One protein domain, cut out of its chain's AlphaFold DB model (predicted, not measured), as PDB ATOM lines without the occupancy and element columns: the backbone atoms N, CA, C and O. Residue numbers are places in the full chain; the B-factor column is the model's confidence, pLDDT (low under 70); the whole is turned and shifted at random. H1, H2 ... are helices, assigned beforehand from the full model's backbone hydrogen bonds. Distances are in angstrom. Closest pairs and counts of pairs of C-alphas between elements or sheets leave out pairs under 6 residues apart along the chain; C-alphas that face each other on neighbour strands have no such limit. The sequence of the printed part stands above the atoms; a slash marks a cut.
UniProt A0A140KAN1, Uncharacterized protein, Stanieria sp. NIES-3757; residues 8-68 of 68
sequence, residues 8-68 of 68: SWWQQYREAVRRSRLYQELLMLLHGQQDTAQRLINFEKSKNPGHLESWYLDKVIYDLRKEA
ATOM      1  N   SER A   8     205.661 176.676 120.530       62.00
ATOM      2  CA  SER A   8     205.051 176.604 119.195       62.00
ATOM      3  C   SER A   8     205.186 175.239 118.495       62.00
ATOM      4  O   SER A   8     204.233 174.770 117.878       62.00
ATOM      5  N   TRP A   9     206.326 174.551 118.627       64.75
ATOM      6  CA  TRP A   9     206.602 173.327 117.856       64.75
ATOM      7  C   TRP A   9     205.733 172.132 118.269       64.75
ATOM      8  O   TRP A   9     205.145 171.459 117.424       64.75
ATOM      9  N   TRP A  10     205.579 171.900 119.574       68.94
ATOM     10  CA  TRP A  10     204.787 170.774 120.075       68.94
ATOM     11  C   TRP A  10     203.278 171.004 119.966       68.94
ATOM     12  O   TRP A  10     202.529 170.041 119.813       68.94
ATOM     13  N   GLN A  11     202.818 172.259 120.018       72.81
ATOM     14  CA  GLN A  11     201.408 172.589 119.791       72.81
ATOM     15  C   GLN A  11     201.014 172.350 118.335       72.81
ATOM     16  O   GLN A  11     200.020 171.677 118.085       72.81
ATOM     17  N   GLN A  12     201.828 172.811 117.384       77.38
ATOM     18  CA  GLN A  12     201.574 172.570 115.962       77.38
ATOM     19  C   GLN A  12     201.607 171.076 115.622       77.38
ATOM     20  O   GLN A  12     200.724 170.582 114.923       77.38
ATOM     21  N   TYR A  13     202.574 170.335 116.172       80.94
ATOM     22  CA  TYR A  13     202.645 168.886 115.989       80.94
ATOM     23  C   TYR A  13     201.414 168.171 116.559       80.94
ATOM     24  O   TYR A  13     200.807 167.337 115.887       80.94
ATOM     25  N   ARG A  14     200.996 168.529 117.780       84.38
ATOM     26  CA  ARG A  14     199.802 167.955 118.414       84.38
ATOM     27  C   ARG A  14     198.544 168.221 117.589       84.38
ATOM     28  O   ARG A  14     197.743 167.304 117.419       84.38
ATOM     29  N   GLU A  15     198.388 169.430 117.055       87.31
ATOM     30  CA  GLU A  15     197.259 169.766 116.184       87.31
ATOM     31  C   GLU A  15     197.294 168.986 114.865       87.31
ATOM     32  O   GLU A  15     196.260 168.479 114.436       87.31
ATOM     33  N   ALA A  16     198.467 168.799 114.254       88.31
ATOM     34  CA  ALA A  16     198.599 167.999 113.036       88.31
ATOM     35  C   ALA A  16     198.222 166.523 113.264       88.31
ATOM     36  O   ALA A  16     197.465 165.952 112.474       88.31
ATOM     37  N   VAL A  17     198.695 165.924 114.365       91.50
ATOM     38  CA  VAL A  17     198.346 164.547 114.755       91.50
ATOM     39  C   VAL A  17     196.851 164.431 115.040       91.50
ATOM     40  O   VAL A  17     196.193 163.516 114.542       91.50
ATOM     41  N   ARG A  18     196.288 165.380 115.802       93.25
ATOM     42  CA  ARG A  18     194.855 165.404 116.120       93.25
ATOM     43  C   ARG A  18     194.015 165.511 114.853       93.25
ATOM     44  O   ARG A  18     193.091 164.723 114.677       93.25
ATOM     45  N   ARG A  19     194.355 166.438 113.958       93.50
ATOM     46  CA  ARG A  19     193.677 166.611 112.672       93.50
ATOM     47  C   ARG A  19     193.693 165.325 111.855       93.50
ATOM     48  O   ARG A  19     192.648 164.924 111.359       93.50
ATOM     49  N   SER A  20     194.855 164.683 111.723       92.81
ATOM     50  CA  SER A  20     194.975 163.442 110.950       92.81
ATOM     51  C   SER A  20     194.060 162.349 111.499       92.81
ATOM     52  O   SER A  20     193.370 161.682 110.732       92.81
ATOM     53  N   ARG A  21     194.021 162.194 112.826       95.38
ATOM     54  CA  ARG A  21     193.166 161.205 113.489       95.38
ATOM     55  C   ARG A  21     191.681 161.496 113.267       95.38
ATOM     56  O   ARG A  21     190.946 160.592 112.889       95.38
ATOM     57  N   LEU A  22     191.253 162.741 113.478       95.25
ATOM     58  CA  LEU A  22     189.853 163.128 113.293       95.25
ATOM     59  C   LEU A  22     189.427 162.992 111.827       95.25
ATOM     60  O   LEU A  22     188.339 162.513 111.542       95.25
ATOM     61  N   TYR A  23     190.295 163.344 110.880       94.12
ATOM     62  CA  TYR A  23     189.988 163.174 109.462       94.12
ATOM     63  C   TYR A  23     189.814 161.697 109.084       94.12
ATOM     64  O   TYR A  23     188.866 161.353 108.385       94.12
ATOM     65  N   GLN A  24     190.673 160.804 109.587       94.75
ATOM     66  CA  GLN A  24     190.497 159.362 109.386       94.75
ATOM     67  C   GLN A  24     189.186 158.851 109.991       94.75
ATOM     68  O   GLN A  24     188.476 158.090 109.344       94.75
ATOM     69  N   GLU A  25     188.844 159.295 111.199       94.62
ATOM     70  CA  GLU A  25     187.591 158.930 111.857       94.62
ATOM     71  C   GLU A  25     186.363 159.398 111.064       94.62
ATOM     72  O   GLU A  25     185.439 158.620 110.832       94.62
ATOM     73  N   LEU A  26     186.385 160.640 110.578       94.44
ATOM     74  CA  LEU A  26     185.346 161.189 109.714       94.44
ATOM     75  C   LEU A  26     185.172 160.347 108.443       94.44
ATOM     76  O   LEU A  26     184.048 160.028 108.061       94.44
ATOM     77  N   LEU A  27     186.272 159.943 107.804       94.75
ATOM     78  CA  LEU A  27     186.203 159.069 106.633       94.75
ATOM     79  C   LEU A  27     185.640 157.688 106.970       94.75
ATOM     80  O   LEU A  27     184.895 157.148 106.162       94.75
ATOM     81  N   MET A  28     185.948 157.122 108.138       94.50
ATOM     82  CA  MET A  28     185.358 155.849 108.564       94.50
ATOM     83  C   MET A  28     183.839 155.960 108.742       94.50
ATOM     84  O   MET A  28     183.119 155.079 108.279       94.50
ATOM     85  N   LEU A  29     183.356 157.051 109.347       92.69
ATOM     86  CA  LEU A  29     181.919 157.320 109.503       92.69
ATOM     87  C   LEU A  29     181.215 157.529 108.157       92.69
ATOM     88  O   LEU A  29     180.065 157.140 107.991       92.69
ATOM     89  N   LEU A  30     181.914 158.112 107.184       93.19
ATOM     90  CA  LEU A  30     181.395 158.374 105.841       93.19
ATOM     91  C   LEU A  30     181.727 157.266 104.831       93.19
ATOM     92  O   LEU A  30     181.653 157.497 103.626       93.19
ATOM     93  N   HIS A  31     182.133 156.077 105.287       92.31
ATOM     94  CA  HIS A  31     182.484 154.939 104.424       92.31
ATOM     95  C   HIS A  31     183.507 155.272 103.316       92.31
ATOM     96  O   HIS A  31     183.439 154.756 102.202       92.31
ATOM     97  N   GLY A  32     184.462 156.155 103.609       90.12
ATOM     98  CA  GLY A  32     185.515 156.585 102.690       90.12
ATOM     99  C   GLY A  32     185.125 157.726 101.744       90.12
ATOM    100  O   GLY A  32     185.937 158.096 100.898       90.12
ATOM    101  N   GLN A  33     183.933 158.318 101.876       92.81
ATOM    102  CA  GLN A  33     183.490 159.421 101.015       92.81
ATOM    103  C   GLN A  33     184.203 160.744 101.345       92.81
ATOM    104  O   GLN A  33     183.719 161.572 102.122       92.81
ATOM    105  N   GLN A  34     185.357 160.961 100.712       93.50
ATOM    106  CA  GLN A  34     186.181 162.160 100.897       93.50
ATOM    107  C   GLN A  34     185.477 163.447 100.442       93.50
ATOM    108  O   GLN A  34     185.526 164.452 101.151       93.50
ATOM    109  N   ASP A  35     184.767 163.420  99.311       94.38
ATOM    110  CA  ASP A  35     184.004 164.576  98.823       94.38
ATOM    111  C   ASP A  35     182.925 165.019  99.817       94.38
ATOM    112  O   ASP A  35     182.759 166.212 100.081       94.38
ATOM    113  N   THR A  36     182.214 164.056 100.413       93.94
ATOM    114  CA  THR A  36     181.204 164.312 101.445       93.94
ATOM    115  C   THR A  36     181.849 164.917 102.690       93.94
ATOM    116  O   THR A  36     181.371 165.936 103.192       93.94
ATOM    117  N   ALA A  37     182.982 164.366 103.140       93.69
ATOM    118  CA  ALA A  37     183.740 164.897 104.271       93.69
ATOM    119  C   ALA A  37     184.137 166.365 104.045       93.69
ATOM    120  O   ALA A  37     183.896 167.221 104.897       93.69
ATOM    121  N   GLN A  38     184.687 166.680 102.870       94.38
ATOM    122  CA  GLN A  38     185.115 168.036 102.532       94.38
ATOM    123  C   GLN A  38     183.937 169.013 102.462       94.38
ATOM    124  O   GLN A  38     184.056 170.151 102.924       94.38
ATOM    125  N   ARG A  39     182.791 168.584 101.919       95.31
ATOM    126  CA  ARG A  39     181.567 169.400 101.877       95.31
ATOM    127  C   ARG A  39     181.065 169.740 103.276       95.31
ATOM    128  O   ARG A  39     180.773 170.908 103.523       95.31
ATOM    129  N   LEU A  40     181.026 168.767 104.187       93.94
ATOM    130  CA  LEU A  40     180.602 168.982 105.576       93.94
ATOM    131  C   LEU A  40     181.547 169.933 106.316       93.94
ATOM    132  O   LEU A  40     181.099 170.886 106.950       93.94
ATOM    133  N   ILE A  41     182.860 169.748 106.161       94.56
ATOM    134  CA  ILE A  41     183.858 170.653 106.751       94.56
ATOM    135  C   ILE A  41     183.687 172.077 106.207       94.56
ATOM    136  O   ILE A  41     183.721 173.039 106.971       94.56
ATOM    137  N   ASN A  42     183.505 172.233 104.894       94.81
ATOM    138  CA  ASN A  42     183.331 173.548 104.271       94.81
ATOM    139  C   ASN A  42     182.025 174.225 104.703       94.81
ATOM    140  O   ASN A  42     181.991 175.444 104.863       94.81
ATOM    141  N   PHE A  43     180.969 173.444 104.915       94.56
ATOM    142  CA  PHE A  43     179.698 173.931 105.434       94.56
ATOM    143  C   PHE A  43     179.820 174.437 106.876       94.56
ATOM    144  O   PHE A  43     179.348 175.526 107.190       94.56
ATOM    145  N   GLU A  44     180.527 173.715 107.746       94.50
ATOM    146  CA  GLU A  44     180.773 174.195 109.110       94.50
ATOM    147  C   GLU A  44     181.726 175.400 109.140       94.50
ATOM    148  O   GLU A  44     181.527 176.324 109.931       94.50
ATOM    149  N   LYS A  45     182.707 175.455 108.227       95.12
ATOM    150  CA  LYS A  45     183.587 176.623 108.034       95.12
ATOM    151  C   LYS A  45     182.823 177.874 107.601       95.12
ATOM    152  O   LYS A  45     183.180 178.968 108.032       95.12
ATOM    153  N   SER A  46     181.796 177.738 106.760       94.38
ATOM    154  CA  SER A  46     180.995 178.887 106.320       94.38
ATOM    155  C   SER A  46     180.083 179.417 107.427       94.38
ATOM    156  O   SER A  46     179.851 180.622 107.495       94.38
ATOM    157  N   LYS A  47     179.611 178.542 108.322       93.62
ATOM    158  CA  LYS A  47     178.781 178.918 109.474       93.62
ATOM    159  C   LYS A  47     179.572 179.501 110.639       93.62
ATOM    160  O   LYS A  47     179.112 180.451 111.263       93.62
ATOM    161  N   ASN A  48     180.732 178.925 110.945       91.12
ATOM    162  CA  ASN A  48     181.525 179.262 112.126       91.12
ATOM    163  C   ASN A  48     182.970 179.611 111.728       91.12
ATOM    164  O   ASN A  48     183.888 178.849 112.023       91.12
ATOM    165  N   PRO A  49     183.212 180.730 111.027       92.19
ATOM    166  CA  PRO A  49     184.557 181.085 110.590       92.19
ATOM    167  C   PRO A  49     185.480 181.410 111.777       92.19
ATOM    168  O   PRO A  49     185.056 181.959 112.791       92.19
ATOM    169  N   GLY A  50     186.779 181.134 111.625       89.88
ATOM    170  CA  GLY A  50     187.816 181.522 112.595       89.88
ATOM    171  C   GLY A  50     188.249 180.435 113.586       89.88
ATOM    172  O   GLY A  50     189.147 180.676 114.392       89.88
ATOM    173  N   HIS A  51     187.678 179.231 113.514       92.38
ATOM    174  CA  HIS A  51     188.139 178.090 114.308       92.38
ATOM    175  C   HIS A  51     189.283 177.311 113.645       92.38
ATOM    176  O   HIS A  51     189.553 177.434 112.448       92.38
ATOM    177  N   LEU A  52     189.958 176.488 114.454       90.00
ATOM    178  CA  LEU A  52     190.993 175.563 113.997       90.00
ATOM    179  C   LEU A  52     190.391 174.422 113.171       90.00
ATOM    180  O   LEU A  52     189.251 174.019 113.372       90.00
ATOM    181  N   GLU A  53     191.193 173.833 112.286       90.56
ATOM    182  CA  GLU A  53     190.757 172.707 111.453       90.56
ATOM    183  C   GLU A  53     190.273 171.501 112.269       90.56
ATOM    184  O   GLU A  53     189.263 170.884 111.933       90.56
ATOM    185  N   SER A  54     190.953 171.218 113.382       92.62
ATOM    186  CA  SER A  54     190.571 170.178 114.336       92.62
ATOM    187  C   SER A  54     189.180 170.410 114.928       92.62
ATOM    188  O   SER A  54     188.461 169.442 115.133       92.62
ATOM    189  N   TRP A  55     188.773 171.666 115.140       94.50
ATOM    190  CA  TRP A  55     187.447 172.009 115.655       94.50
ATOM    191  C   TRP A  55     186.340 171.669 114.654       94.50
ATOM    192  O   TRP A  55     185.351 171.056 115.042       94.50
ATOM    193  N   TYR A  56     186.515 171.993 113.367       95.12
ATOM    194  CA  TYR A  56     185.510 171.648 112.351       95.12
ATOM    195  C   TYR A  56     185.368 170.136 112.193       95.12
ATOM    196  O   TYR A  56     184.257 169.641 112.043       95.12
ATOM    197  N   LEU A  57     186.478 169.397 112.252       95.38
ATOM    198  CA  LEU A  57     186.438 167.937 112.195       95.38
ATOM    199  C   LEU A  57     185.691 167.347 113.397       95.38
ATOM    200  O   LEU A  57     184.818 166.508 113.209       95.38
ATOM    201  N   ASP A  58     185.997 167.816 114.609       95.56
ATOM    202  CA  ASP A  58     185.321 167.407 115.850       95.56
ATOM    203  C   ASP A  58     183.814 167.696 115.769       95.56
ATOM    204  O   ASP A  58     182.987 166.833 116.061       95.56
ATOM    205  N   LYS A  59     183.459 168.884 115.266       94.81
ATOM    206  CA  LYS A  59     182.075 169.320 115.093       94.81
ATOM    207  C   LYS A  59     181.305 168.439 114.110       94.81
ATOM    208  O   LYS A  59     180.240 167.941 114.460       94.81
ATOM    209  N   VAL A  60     181.862 168.198 112.922       95.12
ATOM    210  CA  VAL A  60     181.236 167.334 111.910       95.12
ATOM    211  C   VAL A  60     181.090 165.902 112.431       95.12
ATOM    212  O   VAL A  60     180.034 165.302 112.264       95.12
ATOM    213  N   ILE A  61     182.109 165.352 113.098       95.38
ATOM    214  CA  ILE A  61     182.038 164.010 113.702       95.38
ATOM    215  C   ILE A  61     180.945 163.943 114.770       95.38
ATOM    216  O   ILE A  61     180.200 162.965 114.819       95.38
ATOM    217  N   TYR A  62     180.843 164.961 115.626       95.19
ATOM    218  CA  TYR A  62     179.797 165.045 116.642       95.19
ATOM    219  C   TYR A  62     178.399 165.059 116.015       95.19
ATOM    220  O   TYR A  62     177.529 164.315 116.464       95.19
ATOM    221  N   ASP A  63     178.196 165.859 114.967       92.38
ATOM    222  CA  ASP A  63     176.906 165.952 114.281       92.38
ATOM    223  C   ASP A  63     176.555 164.632 113.572       92.38
ATOM    224  O   ASP A  63     175.455 164.115 113.758       92.38
ATOM    225  N   LEU A  64     177.516 163.994 112.894       92.00
ATOM    226  CA  LEU A  64     177.319 162.678 112.269       92.00
ATOM    227  C   LEU A  64     176.975 161.582 113.283       92.00
ATOM    228  O   LEU A  64     176.098 160.763 113.034       92.00
ATOM    229  N   ARG A  65     177.639 161.564 114.443       91.38
ATOM    230  CA  ARG A  65     177.346 160.604 115.524       91.38
ATOM    231  C   ARG A  65     175.986 160.832 116.177       91.38
ATOM    232  O   ARG A  65     175.489 159.934 116.842       91.38
ATOM    233  N   LYS A  66     175.437 162.042 116.067       91.38
ATOM    234  CA  LYS A  66     174.120 162.391 116.599       91.38
ATOM    235  C   LYS A  66     172.996 162.031 115.623       91.38
ATOM    236  O   LYS A  66     171.878 161.793 116.071       91.38
ATOM    237  N   GLU A  67     173.282 162.049 114.323       79.56
ATOM    238  CA  GLU A  67     172.338 161.702 113.252       79.56
ATOM    239  C   GLU A  67     172.318 160.201 112.903       79.56
ATOM    240  O   GLU A  67     171.356 159.750 112.282       79.56
ATOM    241  N   ALA A  68     173.351 159.447 113.297       64.69
ATOM    242  CA  ALA A  68     173.438 157.986 113.175       64.69
ATOM    243  C   ALA A  68     172.626 157.252 114.254       64.69
ATOM    244  O   ALA A  68     172.017 156.214 113.907       64.69
TER     245      ALA A  68
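This is residues 8 to 68 of the 68 residues of an uncharacterized protein of Stanieria sp. NIES-3757 (UniProt A0A140KAN1). A long helix, H1, has a shorter one, H3, packed at its side and running the same way, while H2 starts beside residues 26 to 27 of H1 and crosses H3 about perpendicular to it. Residues 8 to 14, which belong to H1, stick out from this three-helix body. The printed part has 61 residues with three named helices, H1, H2 and H3 in chain order, and no named strand; the class is all helix. It is compact, with a radius of gyration of the C-alphas of 11.7 A, and spans 36 by 24 by 20 A, only just elongated.

H1, residues 8 to 29, and H2, residues 34 to 47, only just touch, with 3 pairs of C-alphas within 8 A. H1 touches H2 with residues 26 to 27 alone, and H2 touches H1 with residues 34 to 37 alone, the closest C-alphas being those of Leu 27 and Gln 34, 6.5 A apart. These two helices run opposite ways at a steep tilt of 60 degrees. H3, residues 53 to 67, touches H1 at a shallow tilt of 27 degrees, the same way; their closest C-alphas, of Arg 19 and Ser 54, are 5.0 A apart. H2 touches H3 with residues 40 to 45 against 56 to 60, about perpendicular at 75 degrees; the closest C-alphas, of Ile 41 and Tyr 56, are 5.9 A apart. The helix packing is mostly crossed, but only just: 1 of the 3 pairs is at a shallow tilt. In H1, H2 and H3 every O i to N i+4 pair is within hydrogen-bond range.

H1 measures 31.6 A from C-alpha 8 at (205.051, 176.604, 119.195) to C-alpha 29. H2 measures 20.2 A and begins with C-alpha 34 at (186.181, 162.160, 100.897). H3 measures 21.5 A and ends with C-alpha 67 at (172.338, 161.702, 113.252).

The C-alphas farthest apart, of Ser 8 and Ala 68, are 37.2 A apart. The printed part has no cut, and both links are tight. Mean pLDDT of the printed part is 90.3; residues 8 to 10 and 68 are under 70.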